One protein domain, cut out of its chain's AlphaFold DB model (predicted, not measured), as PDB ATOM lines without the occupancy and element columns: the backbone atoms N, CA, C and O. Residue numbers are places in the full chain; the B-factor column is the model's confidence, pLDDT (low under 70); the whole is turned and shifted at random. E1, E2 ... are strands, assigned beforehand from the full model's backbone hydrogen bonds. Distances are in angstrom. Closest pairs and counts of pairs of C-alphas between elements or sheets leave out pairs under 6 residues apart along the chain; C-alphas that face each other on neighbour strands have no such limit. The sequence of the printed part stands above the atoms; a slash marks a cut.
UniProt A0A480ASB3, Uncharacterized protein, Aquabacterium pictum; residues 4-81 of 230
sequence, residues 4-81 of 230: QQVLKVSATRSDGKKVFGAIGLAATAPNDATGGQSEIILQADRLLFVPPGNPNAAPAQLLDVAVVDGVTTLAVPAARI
ATOM      1  N   GLN A   4     347.214 194.027 209.961       66.81
ATOM      2  CA  GLN A   4     347.920 193.495 208.802       66.81
ATOM      3  C   GLN A   4     348.315 192.053 209.116       66.81
ATOM      4  O   GLN A   4     349.052 191.802 210.069       66.81
ATOM      5  N   GLN A   5     347.823 191.101 208.329       75.75
ATOM      6  CA  GLN A   5     348.266 189.709 208.408       75.75
ATOM      7  C   GLN A   5     349.173 189.429 207.217       75.75
ATOM      8  O   GLN A   5     348.773 189.680 206.083       75.75
ATOM      9  N   VAL A   6     350.392 188.944 207.467       77.00
ATOM     10  CA  VAL A   6     351.401 188.692 206.429       77.00
ATOM     11  C   VAL A   6     351.892 187.257 206.528       77.00
ATOM     12  O   VAL A   6     352.353 186.827 207.584       77.00
ATOM     13  N   LEU A   7     351.866 186.540 205.406       80.44
ATOM     14  CA  LEU A   7     352.620 185.304 205.240       80.44
ATOM     15  C   LEU A   7     353.925 185.632 204.515       80.44
ATOM     16  O   LEU A   7     353.898 186.139 203.395       80.44
ATOM     17  N   LYS A   8     355.064 185.335 205.147       83.12
ATOM     18  CA  LYS A   8     356.402 185.530 204.577       83.12
ATOM     19  C   LYS A   8     357.107 184.191 204.437       83.12
ATOM     20  O   LYS A   8     357.271 183.469 205.415       83.12
ATOM     21  N   VAL A   9     357.582 183.903 203.233       82.12
ATOM     22  CA  VAL A   9     358.405 182.728 202.936       82.12
ATOM     23  C   VAL A   9     359.774 183.206 202.469       82.12
ATOM     24  O   VAL A   9     359.885 184.161 201.698       82.12
ATOM     25  N   SER A  10     360.833 182.561 202.957       85.94
ATOM     26  CA  SER A  10     362.215 182.876 202.589       85.94
ATOM     27  C   SER A  10     362.967 181.627 202.161       85.94
ATOM     28  O   SER A  10     362.863 180.601 202.831       85.94
ATOM     29  N   ALA A  11     363.790 181.745 201.125       84.88
ATOM     30  CA  ALA A  11     364.721 180.703 200.705       84.88
ATOM     31  C   ALA A  11     366.120 181.292 200.473       84.88
ATOM     32  O   ALA A  11     366.273 182.486 200.211       84.88
ATOM     33  N   THR A  12     367.155 180.459 200.580       89.44
ATOM     34  CA  THR A  12     368.515 180.811 200.149       89.44
ATOM     35  C   THR A  12     368.735 180.233 198.758       89.44
ATOM     36  O   THR A  12     368.602 179.027 198.570       89.44
ATOM     37  N   ARG A  13     369.072 181.082 197.788       82.31
ATOM     38  CA  ARG A  13     369.466 180.651 196.445       82.31
ATOM     39  C   ARG A  13     370.888 180.074 196.473       82.31
ATOM     40  O   ARG A  13     371.658 180.357 197.387       82.31
ATOM     41  N   SER A  14     371.253 179.275 195.473       86.38
ATOM     42  CA  SER A  14     372.576 178.637 195.359       86.38
ATOM     43  C   SER A  14     373.767 179.608 195.360       86.38
ATOM     44  O   SER A  14     374.879 179.193 195.661       86.38
ATOM     45  N   ASP A  15     373.552 180.894 195.077       89.69
ATOM     46  CA  ASP A  15     374.563 181.954 195.160       89.69
ATOM     47  C   ASP A  15     374.633 182.636 196.543       89.69
ATOM     48  O   ASP A  15     375.232 183.700 196.686       89.69
ATOM     49  N   GLY A  16     373.981 182.069 197.563       87.56
ATOM     50  CA  GLY A  16     373.979 182.572 198.939       87.56
ATOM     51  C   GLY A  16     373.016 183.735 199.200       87.56
ATOM     52  O   GLY A  16     372.802 184.099 200.358       87.56
ATOM     53  N   LYS A  17     372.381 184.302 198.164       85.62
ATOM     54  CA  LYS A  17     371.417 185.398 198.325       85.62
ATOM     55  C   LYS A  17     370.084 184.877 198.859       85.62
ATOM     56  O   LYS A  17     369.579 183.837 198.431       85.62
ATOM     57  N   LYS A  18     369.486 185.620 199.789       82.19
ATOM     58  CA  LYS A  18     368.133 185.346 200.282       82.19
ATOM     59  C   LYS A  18     367.105 185.883 199.291       82.19
ATOM     60  O   LYS A  18     367.200 187.033 198.872       82.19
ATOM     61  N   VAL A  19     366.121 185.060 198.954       83.38
ATOM     62  CA  VAL A  19     364.924 185.461 198.210       83.38
ATOM     63  C   VAL A  19     363.717 185.357 199.129       83.38
ATOM     64  O   VAL A  19     363.634 184.452 199.964       83.38
ATOM     65  N   PHE A  20     362.796 186.302 198.992       79.69
ATOM     66  CA  PHE A  20     361.609 186.400 199.826       79.69
ATOM     67  C   PHE A  20     360.382 186.566 198.938       79.69
ATOM     68  O   PHE A  20     360.441 187.253 197.923       79.69
ATOM     69  N   GLY A  21     359.279 185.953 199.349       80.38
ATOM     70  CA  GLY A  21     357.947 186.284 198.867       80.38
ATOM     71  C   GLY A  21     357.061 186.532 200.074       80.38
ATOM     72  O   GLY A  21     357.094 185.756 201.034       80.38
ATOM     73  N   ALA A  22     356.300 187.621 200.051       80.44
ATOM     74  CA  ALA A  22     355.289 187.868 201.064       80.44
ATOM     75  C   ALA A  22     353.996 188.376 200.435       80.44
ATOM     76  O   ALA A  22     354.021 189.219 199.536       80.44
ATOM     77  N   ILE A  23     352.883 187.862 200.950       83.00
ATOM     78  CA  ILE A  23     351.543 188.374 200.691       83.00
ATOM     79  C   ILE A  23     350.934 188.783 202.024       83.00
ATOM     80  O   ILE A  23     351.002 188.041 203.008       83.00
ATOM     81  N   GLY A  24     350.381 189.988 202.057       79.44
ATOM     82  CA  GLY A  24     349.663 190.507 203.202       79.44
ATOM     83  C   GLY A  24     348.281 191.002 202.819       79.44
ATOM     84  O   GLY A  24     348.082 191.522 201.723       79.44
ATOM     85  N   LEU A  25     347.342 190.855 203.745       74.69
ATOM     86  CA  LEU A  25     346.049 191.524 203.688       74.69
ATOM     87  C   LEU A  25     346.069 192.643 204.723       74.69
ATOM     88  O   LEU A  25     346.381 192.401 205.894       74.69
ATOM     89  N   ALA A  26     345.755 193.857 204.284       70.31
ATOM     90  CA  ALA A  26     345.519 194.986 205.164       70.31
ATOM     91  C   ALA A  26     344.083 195.461 204.971       70.31
ATOM     92  O   ALA A  26     343.660 195.761 203.860       70.31
ATOM     93  N   ALA A  27     343.332 195.531 206.063       64.31
ATOM     94  CA  ALA A  27     342.089 196.282 206.097       64.31
ATOM     95  C   ALA A  27     342.367 197.556 206.886       64.31
ATOM     96  O   ALA A  27     342.612 197.511 208.099       64.31
ATOM     97  N   THR A  28     342.377 198.693 206.199       64.38
ATOM     98  CA  THR A  28     342.307 199.976 206.886       64.38
ATOM     99  C   THR A  28     340.836 200.261 207.141       64.38
ATOM    100  O   THR A  28     340.003 200.097 206.260       64.38
ATOM    101  N   ALA A  29     340.492 200.661 208.360       59.62
ATOM    102  CA  ALA A  29     339.182 201.220 208.672       59.62
ATOM    103  C   ALA A  29     339.397 202.622 209.255       59.62
ATOM    104  O   ALA A  29     339.257 202.801 210.468       59.62
ATOM    105  N   PRO A  30     339.849 203.606 208.451       61.75
ATOM    106  CA  PRO A  30     339.858 204.984 208.904       61.75
ATOM    107  C   PRO A  30     338.402 205.417 209.121       61.75
ATOM    108  O   PRO A  30     337.535 205.132 208.298       61.75
ATOM    109  N   ASN A  31     338.125 206.115 210.224       59.00
ATOM    110  CA  ASN A  31     336.824 206.753 210.458       59.00
ATOM    111  C   ASN A  31     336.726 208.081 209.676       59.00
ATOM    112  O   ASN A  31     336.420 209.122 210.255       59.00
ATOM    113  N   ASP A  32     337.035 208.064 208.379       69.38
ATOM    114  CA  ASP A  32     336.902 209.213 207.481       69.38
ATOM    115  C   ASP A  32     335.971 208.907 206.292       69.38
ATOM    116  O   ASP A  32     335.432 207.807 206.153       69.38
ATOM    117  N   ALA A  33     335.737 209.913 205.445       63.62
ATOM    118  CA  ALA A  33     334.783 209.844 204.339       63.62
ATOM    119  C   ALA A  33     335.186 208.884 203.201       63.62
ATOM    120  O   ALA A  33     334.388 208.685 202.286       63.62
ATOM    121  N   THR A  34     336.394 208.305 203.222       63.22
ATOM    122  CA  THR A  34     336.862 207.418 202.143       63.22
ATOM    123  C   THR A  34     336.372 205.981 202.276       63.22
ATOM    124  O   THR A  34     336.406 205.255 201.283       63.22
ATOM    125  N   GLY A  35     335.844 205.596 203.447       62.69
ATOM    126  CA  GLY A  35     335.454 204.219 203.738       62.69
ATOM    127  C   GLY A  35     336.684 203.310 203.789       62.69
ATOM    128  O   GLY A  35     337.570 203.383 202.944       62.69
ATOM    129  N   GLY A  36     336.783 202.456 204.802       66.75
ATOM    130  CA  GLY A  36     337.935 201.566 204.935       66.75
ATOM    131  C   GLY A  36     338.279 200.807 203.648       66.75
ATOM    132  O   GLY A  36     337.413 200.148 203.071       66.75
ATOM    133  N   GLN A  37     339.532 200.899 203.195       66.75
ATOM    134  CA  GLN A  37     340.002 200.201 202.001       66.75
ATOM    135  C   GLN A  37     340.653 198.877 202.408       66.75
ATOM    136  O   GLN A  37     341.485 198.815 203.321       66.75
ATOM    137  N   SER A  38     340.251 197.801 201.732       70.44
ATOM    138  CA  SER A  38     340.957 196.520 201.796       70.44
ATOM    139  C   SER A  38     342.030 196.493 200.716       70.44
ATOM    140  O   SER A  38     341.734 196.725 199.545       70.44
ATOM    141  N   GLU A  39     343.261 196.182 201.102       73.31
ATOM    142  CA  GLU A  39     344.432 196.184 200.233       73.31
ATOM    143  C   GLU A  39     345.132 194.821 200.262       73.31
ATOM    144  O   GLU A  39     345.284 194.187 201.313       73.31
ATOM    145  N   ILE A  40     345.604 194.385 199.090       79.19
ATOM    146  CA  ILE A  40     346.551 193.276 198.963       79.19
ATOM    147  C   ILE A  40     347.947 193.886 198.872       79.19
ATOM    148  O   ILE A  40     348.272 194.575 197.907       79.19
ATOM    149  N   ILE A  41     348.781 193.607 199.869       77.50
ATOM    150  CA  ILE A  41     350.165 194.073 199.922       77.50
ATOM    151  C   ILE A  41     351.068 192.945 199.426       77.50
ATOM    152  O   ILE A  41     351.069 191.845 199.983       77.50
ATOM    153  N   LEU A  42     351.857 193.226 198.391       80.75
ATOM    154  CA  LEU A  42     352.802 192.283 197.799       80.75
ATOM    155  C   LEU A  42     354.228 192.803 197.984       80.75
ATOM    156  O   LEU A  42     354.540 193.916 197.568       80.75
ATOM    157  N   GLN A  43     355.105 191.988 198.572       79.25
ATOM    158  CA  GLN A  43     356.547 192.252 198.585       79.25
ATOM    159  C   GLN A  43     357.228 191.276 197.623       79.25
ATOM    160  O   GLN A  43     357.719 190.220 198.027       79.25
ATOM    161  N   ALA A  44     357.188 191.618 196.337       73.38
ATOM    162  CA  ALA A  44     357.791 190.853 195.256       73.38
ATOM    163  C   ALA A  44     358.114 191.773 194.072       73.38
ATOM    164  O   ALA A  44     357.374 192.716 193.807       73.38
ATOM    165  N   ASP A  45     359.170 191.456 193.320       74.50
ATOM    166  CA  ASP A  45     359.528 192.214 192.111       74.50
ATOM    167  C   ASP A  45     358.535 191.982 190.956       74.50
ATOM    168  O   ASP A  45     358.459 192.784 190.027       74.50
ATOM    169  N   ARG A  46     357.797 190.858 190.965       72.94
ATOM    170  CA  ARG A  46     356.867 190.453 189.895       72.94
ATOM    171  C   ARG A  46     355.677 189.655 190.445       72.94
ATOM    172  O   ARG A  46     355.873 188.768 191.275       72.94
ATOM    173  N   LEU A  47     354.476 189.905 189.913       79.19
ATOM    174  CA  LEU A  47     353.274 189.081 190.117       79.19
ATOM    175  C   LEU A  47     353.067 188.170 188.897       79.19
ATOM    176  O   LEU A  47     352.813 188.647 187.790       79.19
ATOM    177  N   LEU A  48     353.213 186.861 189.096       81.12
ATOM    178  CA  LEU A  48     353.238 185.853 188.032       81.12
ATOM    179  C   LEU A  48     352.261 184.722 188.366       81.12
ATOM    180  O   LEU A  48     352.064 184.406 189.539       81.12
ATOM    181  N   PHE A  49     351.693 184.079 187.348       81.50
ATOM    182  CA  PHE A  49     350.866 182.886 187.516       81.50
ATOM    183  C   PHE A  49     351.650 181.607 187.244       81.50
ATOM    184  O   PHE A  49     352.484 181.542 186.341       81.50
ATOM    185  N   VAL A  50     351.314 180.573 188.011       82.56
ATOM    186  CA  VAL A  50     351.774 179.198 187.821       82.56
ATOM    187  C   VAL A  50     350.528 178.310 187.696       82.56
ATOM    188  O   VAL A  50     349.561 178.538 188.427       82.56
ATOM    189  N   PRO A  51     350.487 177.331 186.774       81.00
ATOM    190  CA  PRO A  51     349.349 176.433 186.627       81.00
ATOM    191  C   PRO A  51     349.033 175.685 187.935       81.00
ATOM    192  O   PRO A  51     349.946 175.129 188.548       81.00
ATOM    193  N   PRO A  52     347.752 175.579 188.341       77.19
ATOM    194  CA  PRO A  52     347.376 174.980 189.624       77.19
ATOM    195  C   PRO A  52     347.740 173.489 189.737       77.19
ATOM    196  O   PRO A  52     347.983 173.001 190.834       77.19
ATOM    197  N   GLY A  53     347.822 172.768 188.611       88.19
ATOM    198  CA  GLY A  53     348.223 171.355 188.569       88.19
ATOM    199  C   GLY A  53     349.735 171.109 188.505       88.19
ATOM    200  O   GLY A  53     350.160 169.959 188.547       88.19
ATOM    201  N   ASN A  54     350.558 172.156 188.378       85.56
ATOM    202  CA  ASN A  54     352.015 172.030 188.353       85.56
ATOM    203  C   ASN A  54     352.680 173.264 188.993       85.56
ATOM    204  O   ASN A  54     353.130 174.157 188.271       85.56
ATOM    205  N   PRO A  55     352.783 173.303 190.336       81.56
ATOM    206  CA  PRO A  55     353.335 174.440 191.083       81.56
ATOM    207  C   PRO A  55     354.796 174.799 190.766       81.56
ATOM    208  O   PRO A  55     355.257 175.859 191.179       81.56
ATOM    209  N   ASN A  56     355.525 173.940 190.046       83.94
ATOM    210  CA  ASN A  56     356.927 174.151 189.672       83.94
ATOM    211  C   ASN A  56     357.107 174.548 188.195       83.94
ATOM    212  O   ASN A  56     358.240 174.635 187.721       83.94
ATOM    213  N   ALA A  57     356.022 174.749 187.440       87.00
ATOM    214  CA  ALA A  57     356.127 175.188 186.052       87.00
ATOM    215  C   ALA A  57     356.703 176.612 185.952       87.00
ATOM    216  O   ALA A  57     356.620 177.409 186.889       87.00
ATOM    217  N   ALA A  58     357.261 176.946 184.785       88.38
ATOM    218  CA  ALA A  58     357.776 178.282 184.509       88.38
ATOM    219  C   ALA A  58     356.671 179.345 184.723       88.38
ATOM    220  O   ALA A  58     355.611 179.239 184.096       88.38
ATOM    221  N   PRO A  59     356.887 180.362 185.580       84.50
ATOM    222  CA  PRO A  59     355.883 181.390 185.831       84.50
ATOM    223  C   PRO A  59     355.634 182.265 184.597       84.50
ATOM    224  O   PRO A  59     356.582 182.674 183.923       84.50
ATOM    225  N   ALA A  60     354.373 182.607 184.337       81.94
ATOM    226  CA  ALA A  60     353.972 183.501 183.251       81.94
ATOM    227  C   ALA A  60     353.492 184.856 183.789       81.94
ATOM    228  O   ALA A  60     352.871 184.934 184.851       81.94
ATOM    229  N   GLN A  61     353.776 185.928 183.052       79.38
ATOM    230  CA  GLN A  61     353.413 187.290 183.438       79.38
ATOM    231  C   GLN A  61     351.897 187.517 183.325       79.38
ATOM    232  O   GLN A  61     351.277 187.094 182.350       79.38
ATOM    233  N   LEU A  62     351.301 188.138 184.351       75.94
ATOM    234  CA  LEU A  62     349.865 188.442 184.387       75.94
ATOM    235  C   LEU A  62     349.526 189.711 183.594       75.94
ATOM    236  O   LEU A  62     348.559 189.716 182.837       75.94
ATOM    237  N   LEU A  63     350.320 190.770 183.776       83.88
ATOM    238  CA  LEU A  63     350.125 192.084 183.159       83.88
ATOM    239  C   LEU A  63     351.402 192.523 182.447       83.88
ATOM    240  O   LEU A  63     352.495 192.378 183.001       83.88
ATOM    241  N   ASP A  64     351.254 193.123 181.274       80.88
ATOM    242  CA  ASP A  64     352.345 193.797 180.577       80.88
ATOM    243  C   ASP A  64     352.339 195.284 180.928       80.88
ATOM    244  O   ASP A  64     351.283 195.896 181.106       80.88
ATOM    245  N   VAL A  65     353.527 195.884 181.016       79.44
ATOM    246  CA  VAL A  65     353.630 197.345 181.035       79.44
ATOM    247  C   VAL A  65     353.309 197.828 179.627       79.44
ATOM    248  O   VAL A  65     354.016 197.495 178.677       79.44
ATOM    249  N   ALA A  66     352.236 198.594 179.494       81.69
ATOM    250  CA  ALA A  66     351.762 199.104 178.218       81.69
ATOM    251  C   ALA A  66     351.358 200.570 178.347       81.69
ATOM    252  O   ALA A  66     351.124 201.078 179.442       81.69
ATOM    253  N   VAL A  67     351.255 201.258 177.215       81.62
ATOM    254  CA  VAL A  67     350.674 202.599 177.159       81.62
ATOM    255  C   VAL A  67     349.223 202.459 176.717       81.62
ATOM    256  O   VAL A  67     348.962 201.987 175.612       81.62
ATOM    257  N   VAL A  68     348.287 202.857 177.576       76.44
ATOM    258  CA  VAL A  68     346.849 202.900 177.277       76.44
ATOM    259  C   VAL A  68     346.424 204.359 177.339       76.44
ATOM    260  O   VAL A  68     346.671 205.028 178.340       76.44
ATOM    261  N   ASP A  69     345.872 204.871 176.239       79.81
ATOM    262  CA  ASP A  69     345.457 206.274 176.096       79.81
ATOM    263  C   ASP A  69     346.554 207.290 176.473       79.81
ATOM    264  O   ASP A  69     346.306 208.329 177.079       79.81
ATOM    265  N   GLY A  70     347.807 206.978 176.122       80.69
ATOM    266  CA  GLY A  70     348.965 207.840 176.387       80.69
ATOM    267  C   GLY A  70     349.539 207.736 177.803       80.69
ATOM    268  O   GLY A  70     350.554 208.370 178.089       80.69
ATOM    269  N   VAL A  71     348.960 206.907 178.675       76.69
ATOM    270  CA  VAL A  71     349.433 206.698 180.049       76.69
ATOM    271  C   VAL A  71     350.090 205.326 180.176       76.69
ATOM    272  O   VAL A  71     349.510 204.308 179.803       76.69
ATOM    273  N   THR A  72     351.311 205.284 180.719       81.75
ATOM    274  CA  THR A  72     351.977 204.010 181.037       81.75
ATOM    275  C   THR A  72     351.260 203.352 182.213       81.75
ATOM    276  O   THR A  72     351.169 203.933 183.291       81.75
ATOM    277  N   THR A  73     350.745 202.147 182.001       80.62
ATOM    278  CA  THR A  73     349.936 201.389 182.956       80.62
ATOM    279  C   THR A  73     350.239 199.891 182.855       80.62
ATOM    280  O   THR A  73     351.033 199.450 182.022       80.62
ATOM    281  N   LEU A  74     349.609 199.096 183.715       84.38
ATOM    282  CA  LEU A  74     349.607 197.640 183.628       84.38
ATOM    283  C   LEU A  74     348.374 197.192 182.830       84.38
ATOM    284  O   LEU A  74     347.244 197.454 183.239       84.38
ATOM    285  N   ALA A  75     348.582 196.517 181.700       81.06
ATOM    286  CA  ALA A  75     347.519 196.028 180.827       81.06
ATOM    287  C   ALA A  75     347.467 194.495 180.798       81.06
ATOM    288  O   ALA A  75     348.492 193.819 180.889       81.06
ATOM    289  N   VAL A  76     346.266 193.936 180.631       81.25
ATOM    290  CA  VAL A  76     346.097 192.499 180.378       81.25
ATOM    291  C   VAL A  76     346.506 192.215 178.925       81.25
ATOM    292  O   VAL A  76     345.940 192.836 178.021       81.25
ATOM    293  N   PRO A  77     347.447 191.290 178.662       77.25
ATOM    294  CA  PRO A  77     347.879 190.987 177.300       77.25
ATOM    295  C   PRO A  77     346.714 190.484 176.445       77.25
ATOM    296  O   PRO A  77     345.918 189.658 176.897       77.25
ATOM    297  N   ALA A  78     346.641 190.917 175.184       71.50
ATOM    298  CA  ALA A  78     345.537 190.565 174.286       71.50
ATOM    299  C   ALA A  78     345.348 189.043 174.137       71.50
ATOM    300  O   ALA A  78     344.223 188.569 174.132       71.50
ATOM    301  N   ALA A  79     346.432 188.258 174.134       70.00
ATOM    302  CA  ALA A  79     346.371 186.792 174.082       70.00
ATOM    303  C   ALA A  79     345.691 186.135 175.306       70.00
ATOM    304  O   ALA A  79     345.417 184.936 175.293       70.00
ATOM    305  N   ARG A  80     345.459 186.891 176.389       70.25
ATOM    306  CA  ARG A  80     344.773 186.447 177.615       70.25
ATOM    307  C   ARG A  80     343.340 186.965 177.719       70.25
ATOM    308  O   ARG A  80     342.552 186.399 178.470       70.25
ATOM    309  N   ILE A  81     343.003 188.001 176.959       69.38
ATOM    310  CA  ILE A  81     341.631 188.448 176.743       69.38
ATOM    311  C   ILE A  81     341.113 187.577 175.594       69.38
ATOM    312  O   ILE A  81     341.354 187.893 174.434       69.38
TER     313      ILE A  81
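This is residues 4 to 81 of the 230 residues of an uncharacterized protein of Aquabacterium pictum (UniProt A0A480ASB3). A long, narrow three-stranded sheet, E1 to E3, and a small separate hairpin, E4 and E5, are joined by a looping stretch with no named element, residues 44 to 63. Residues 30 to 35, in the loop between E2 and E3, stick out free. The printed part has 78 residues with five named strands, E1 to E5 in chain order, and no named helix. The class is all strand, though under half of the residues, 35 of 78, are in named elements. The whole is only just loose, close to extended, with a radius of gyration of the C-alphas of 16.9 A and spans of 49 by 35 by 26 A.

E1, residues 4 to 12, and E2, residues 18 to 27, form an antiparallel hairpin at 171 degrees, with N 9 and O 21 2.9 A apart, within hydrogen-bond range. E3, residues 38 to 43, forms a second antiparallel hairpin with E2 at 173 degrees, with N 39 and O 26 at 2.8 A. E1, E2 and E3 make a meander, each strand the antiparallel neighbour of the one before; E1 and E3 are its edge strands. Residues 48 to 49 pair antiparallel with residues 60 to 61. E4, residues 64 to 68, and E5, residues 71 to 75, are an antiparallel hairpin at 137 degrees, with N 73 and O 66 at 2.8 A. E3 and E4 are apart.

E1 begins at C-alpha 4, (347.920, 193.495, 208.802), and is 25.7 A long. E2 is 28.8 A long and E3 16.5 A. E4 measures 11.1 A and E5 10.9 A, ending at C-alpha 75, (347.519, 196.028, 180.827).

The C-alphas farthest apart, of Ser 14 and Ala 33, are 49.8 A apart. The printed part has no cut. The link from E3 to E4 is long, with 20 residues. Mean pLDDT of the printed part is 77.7; residue 4, residues 27 to 37 and residue 81 are under 70.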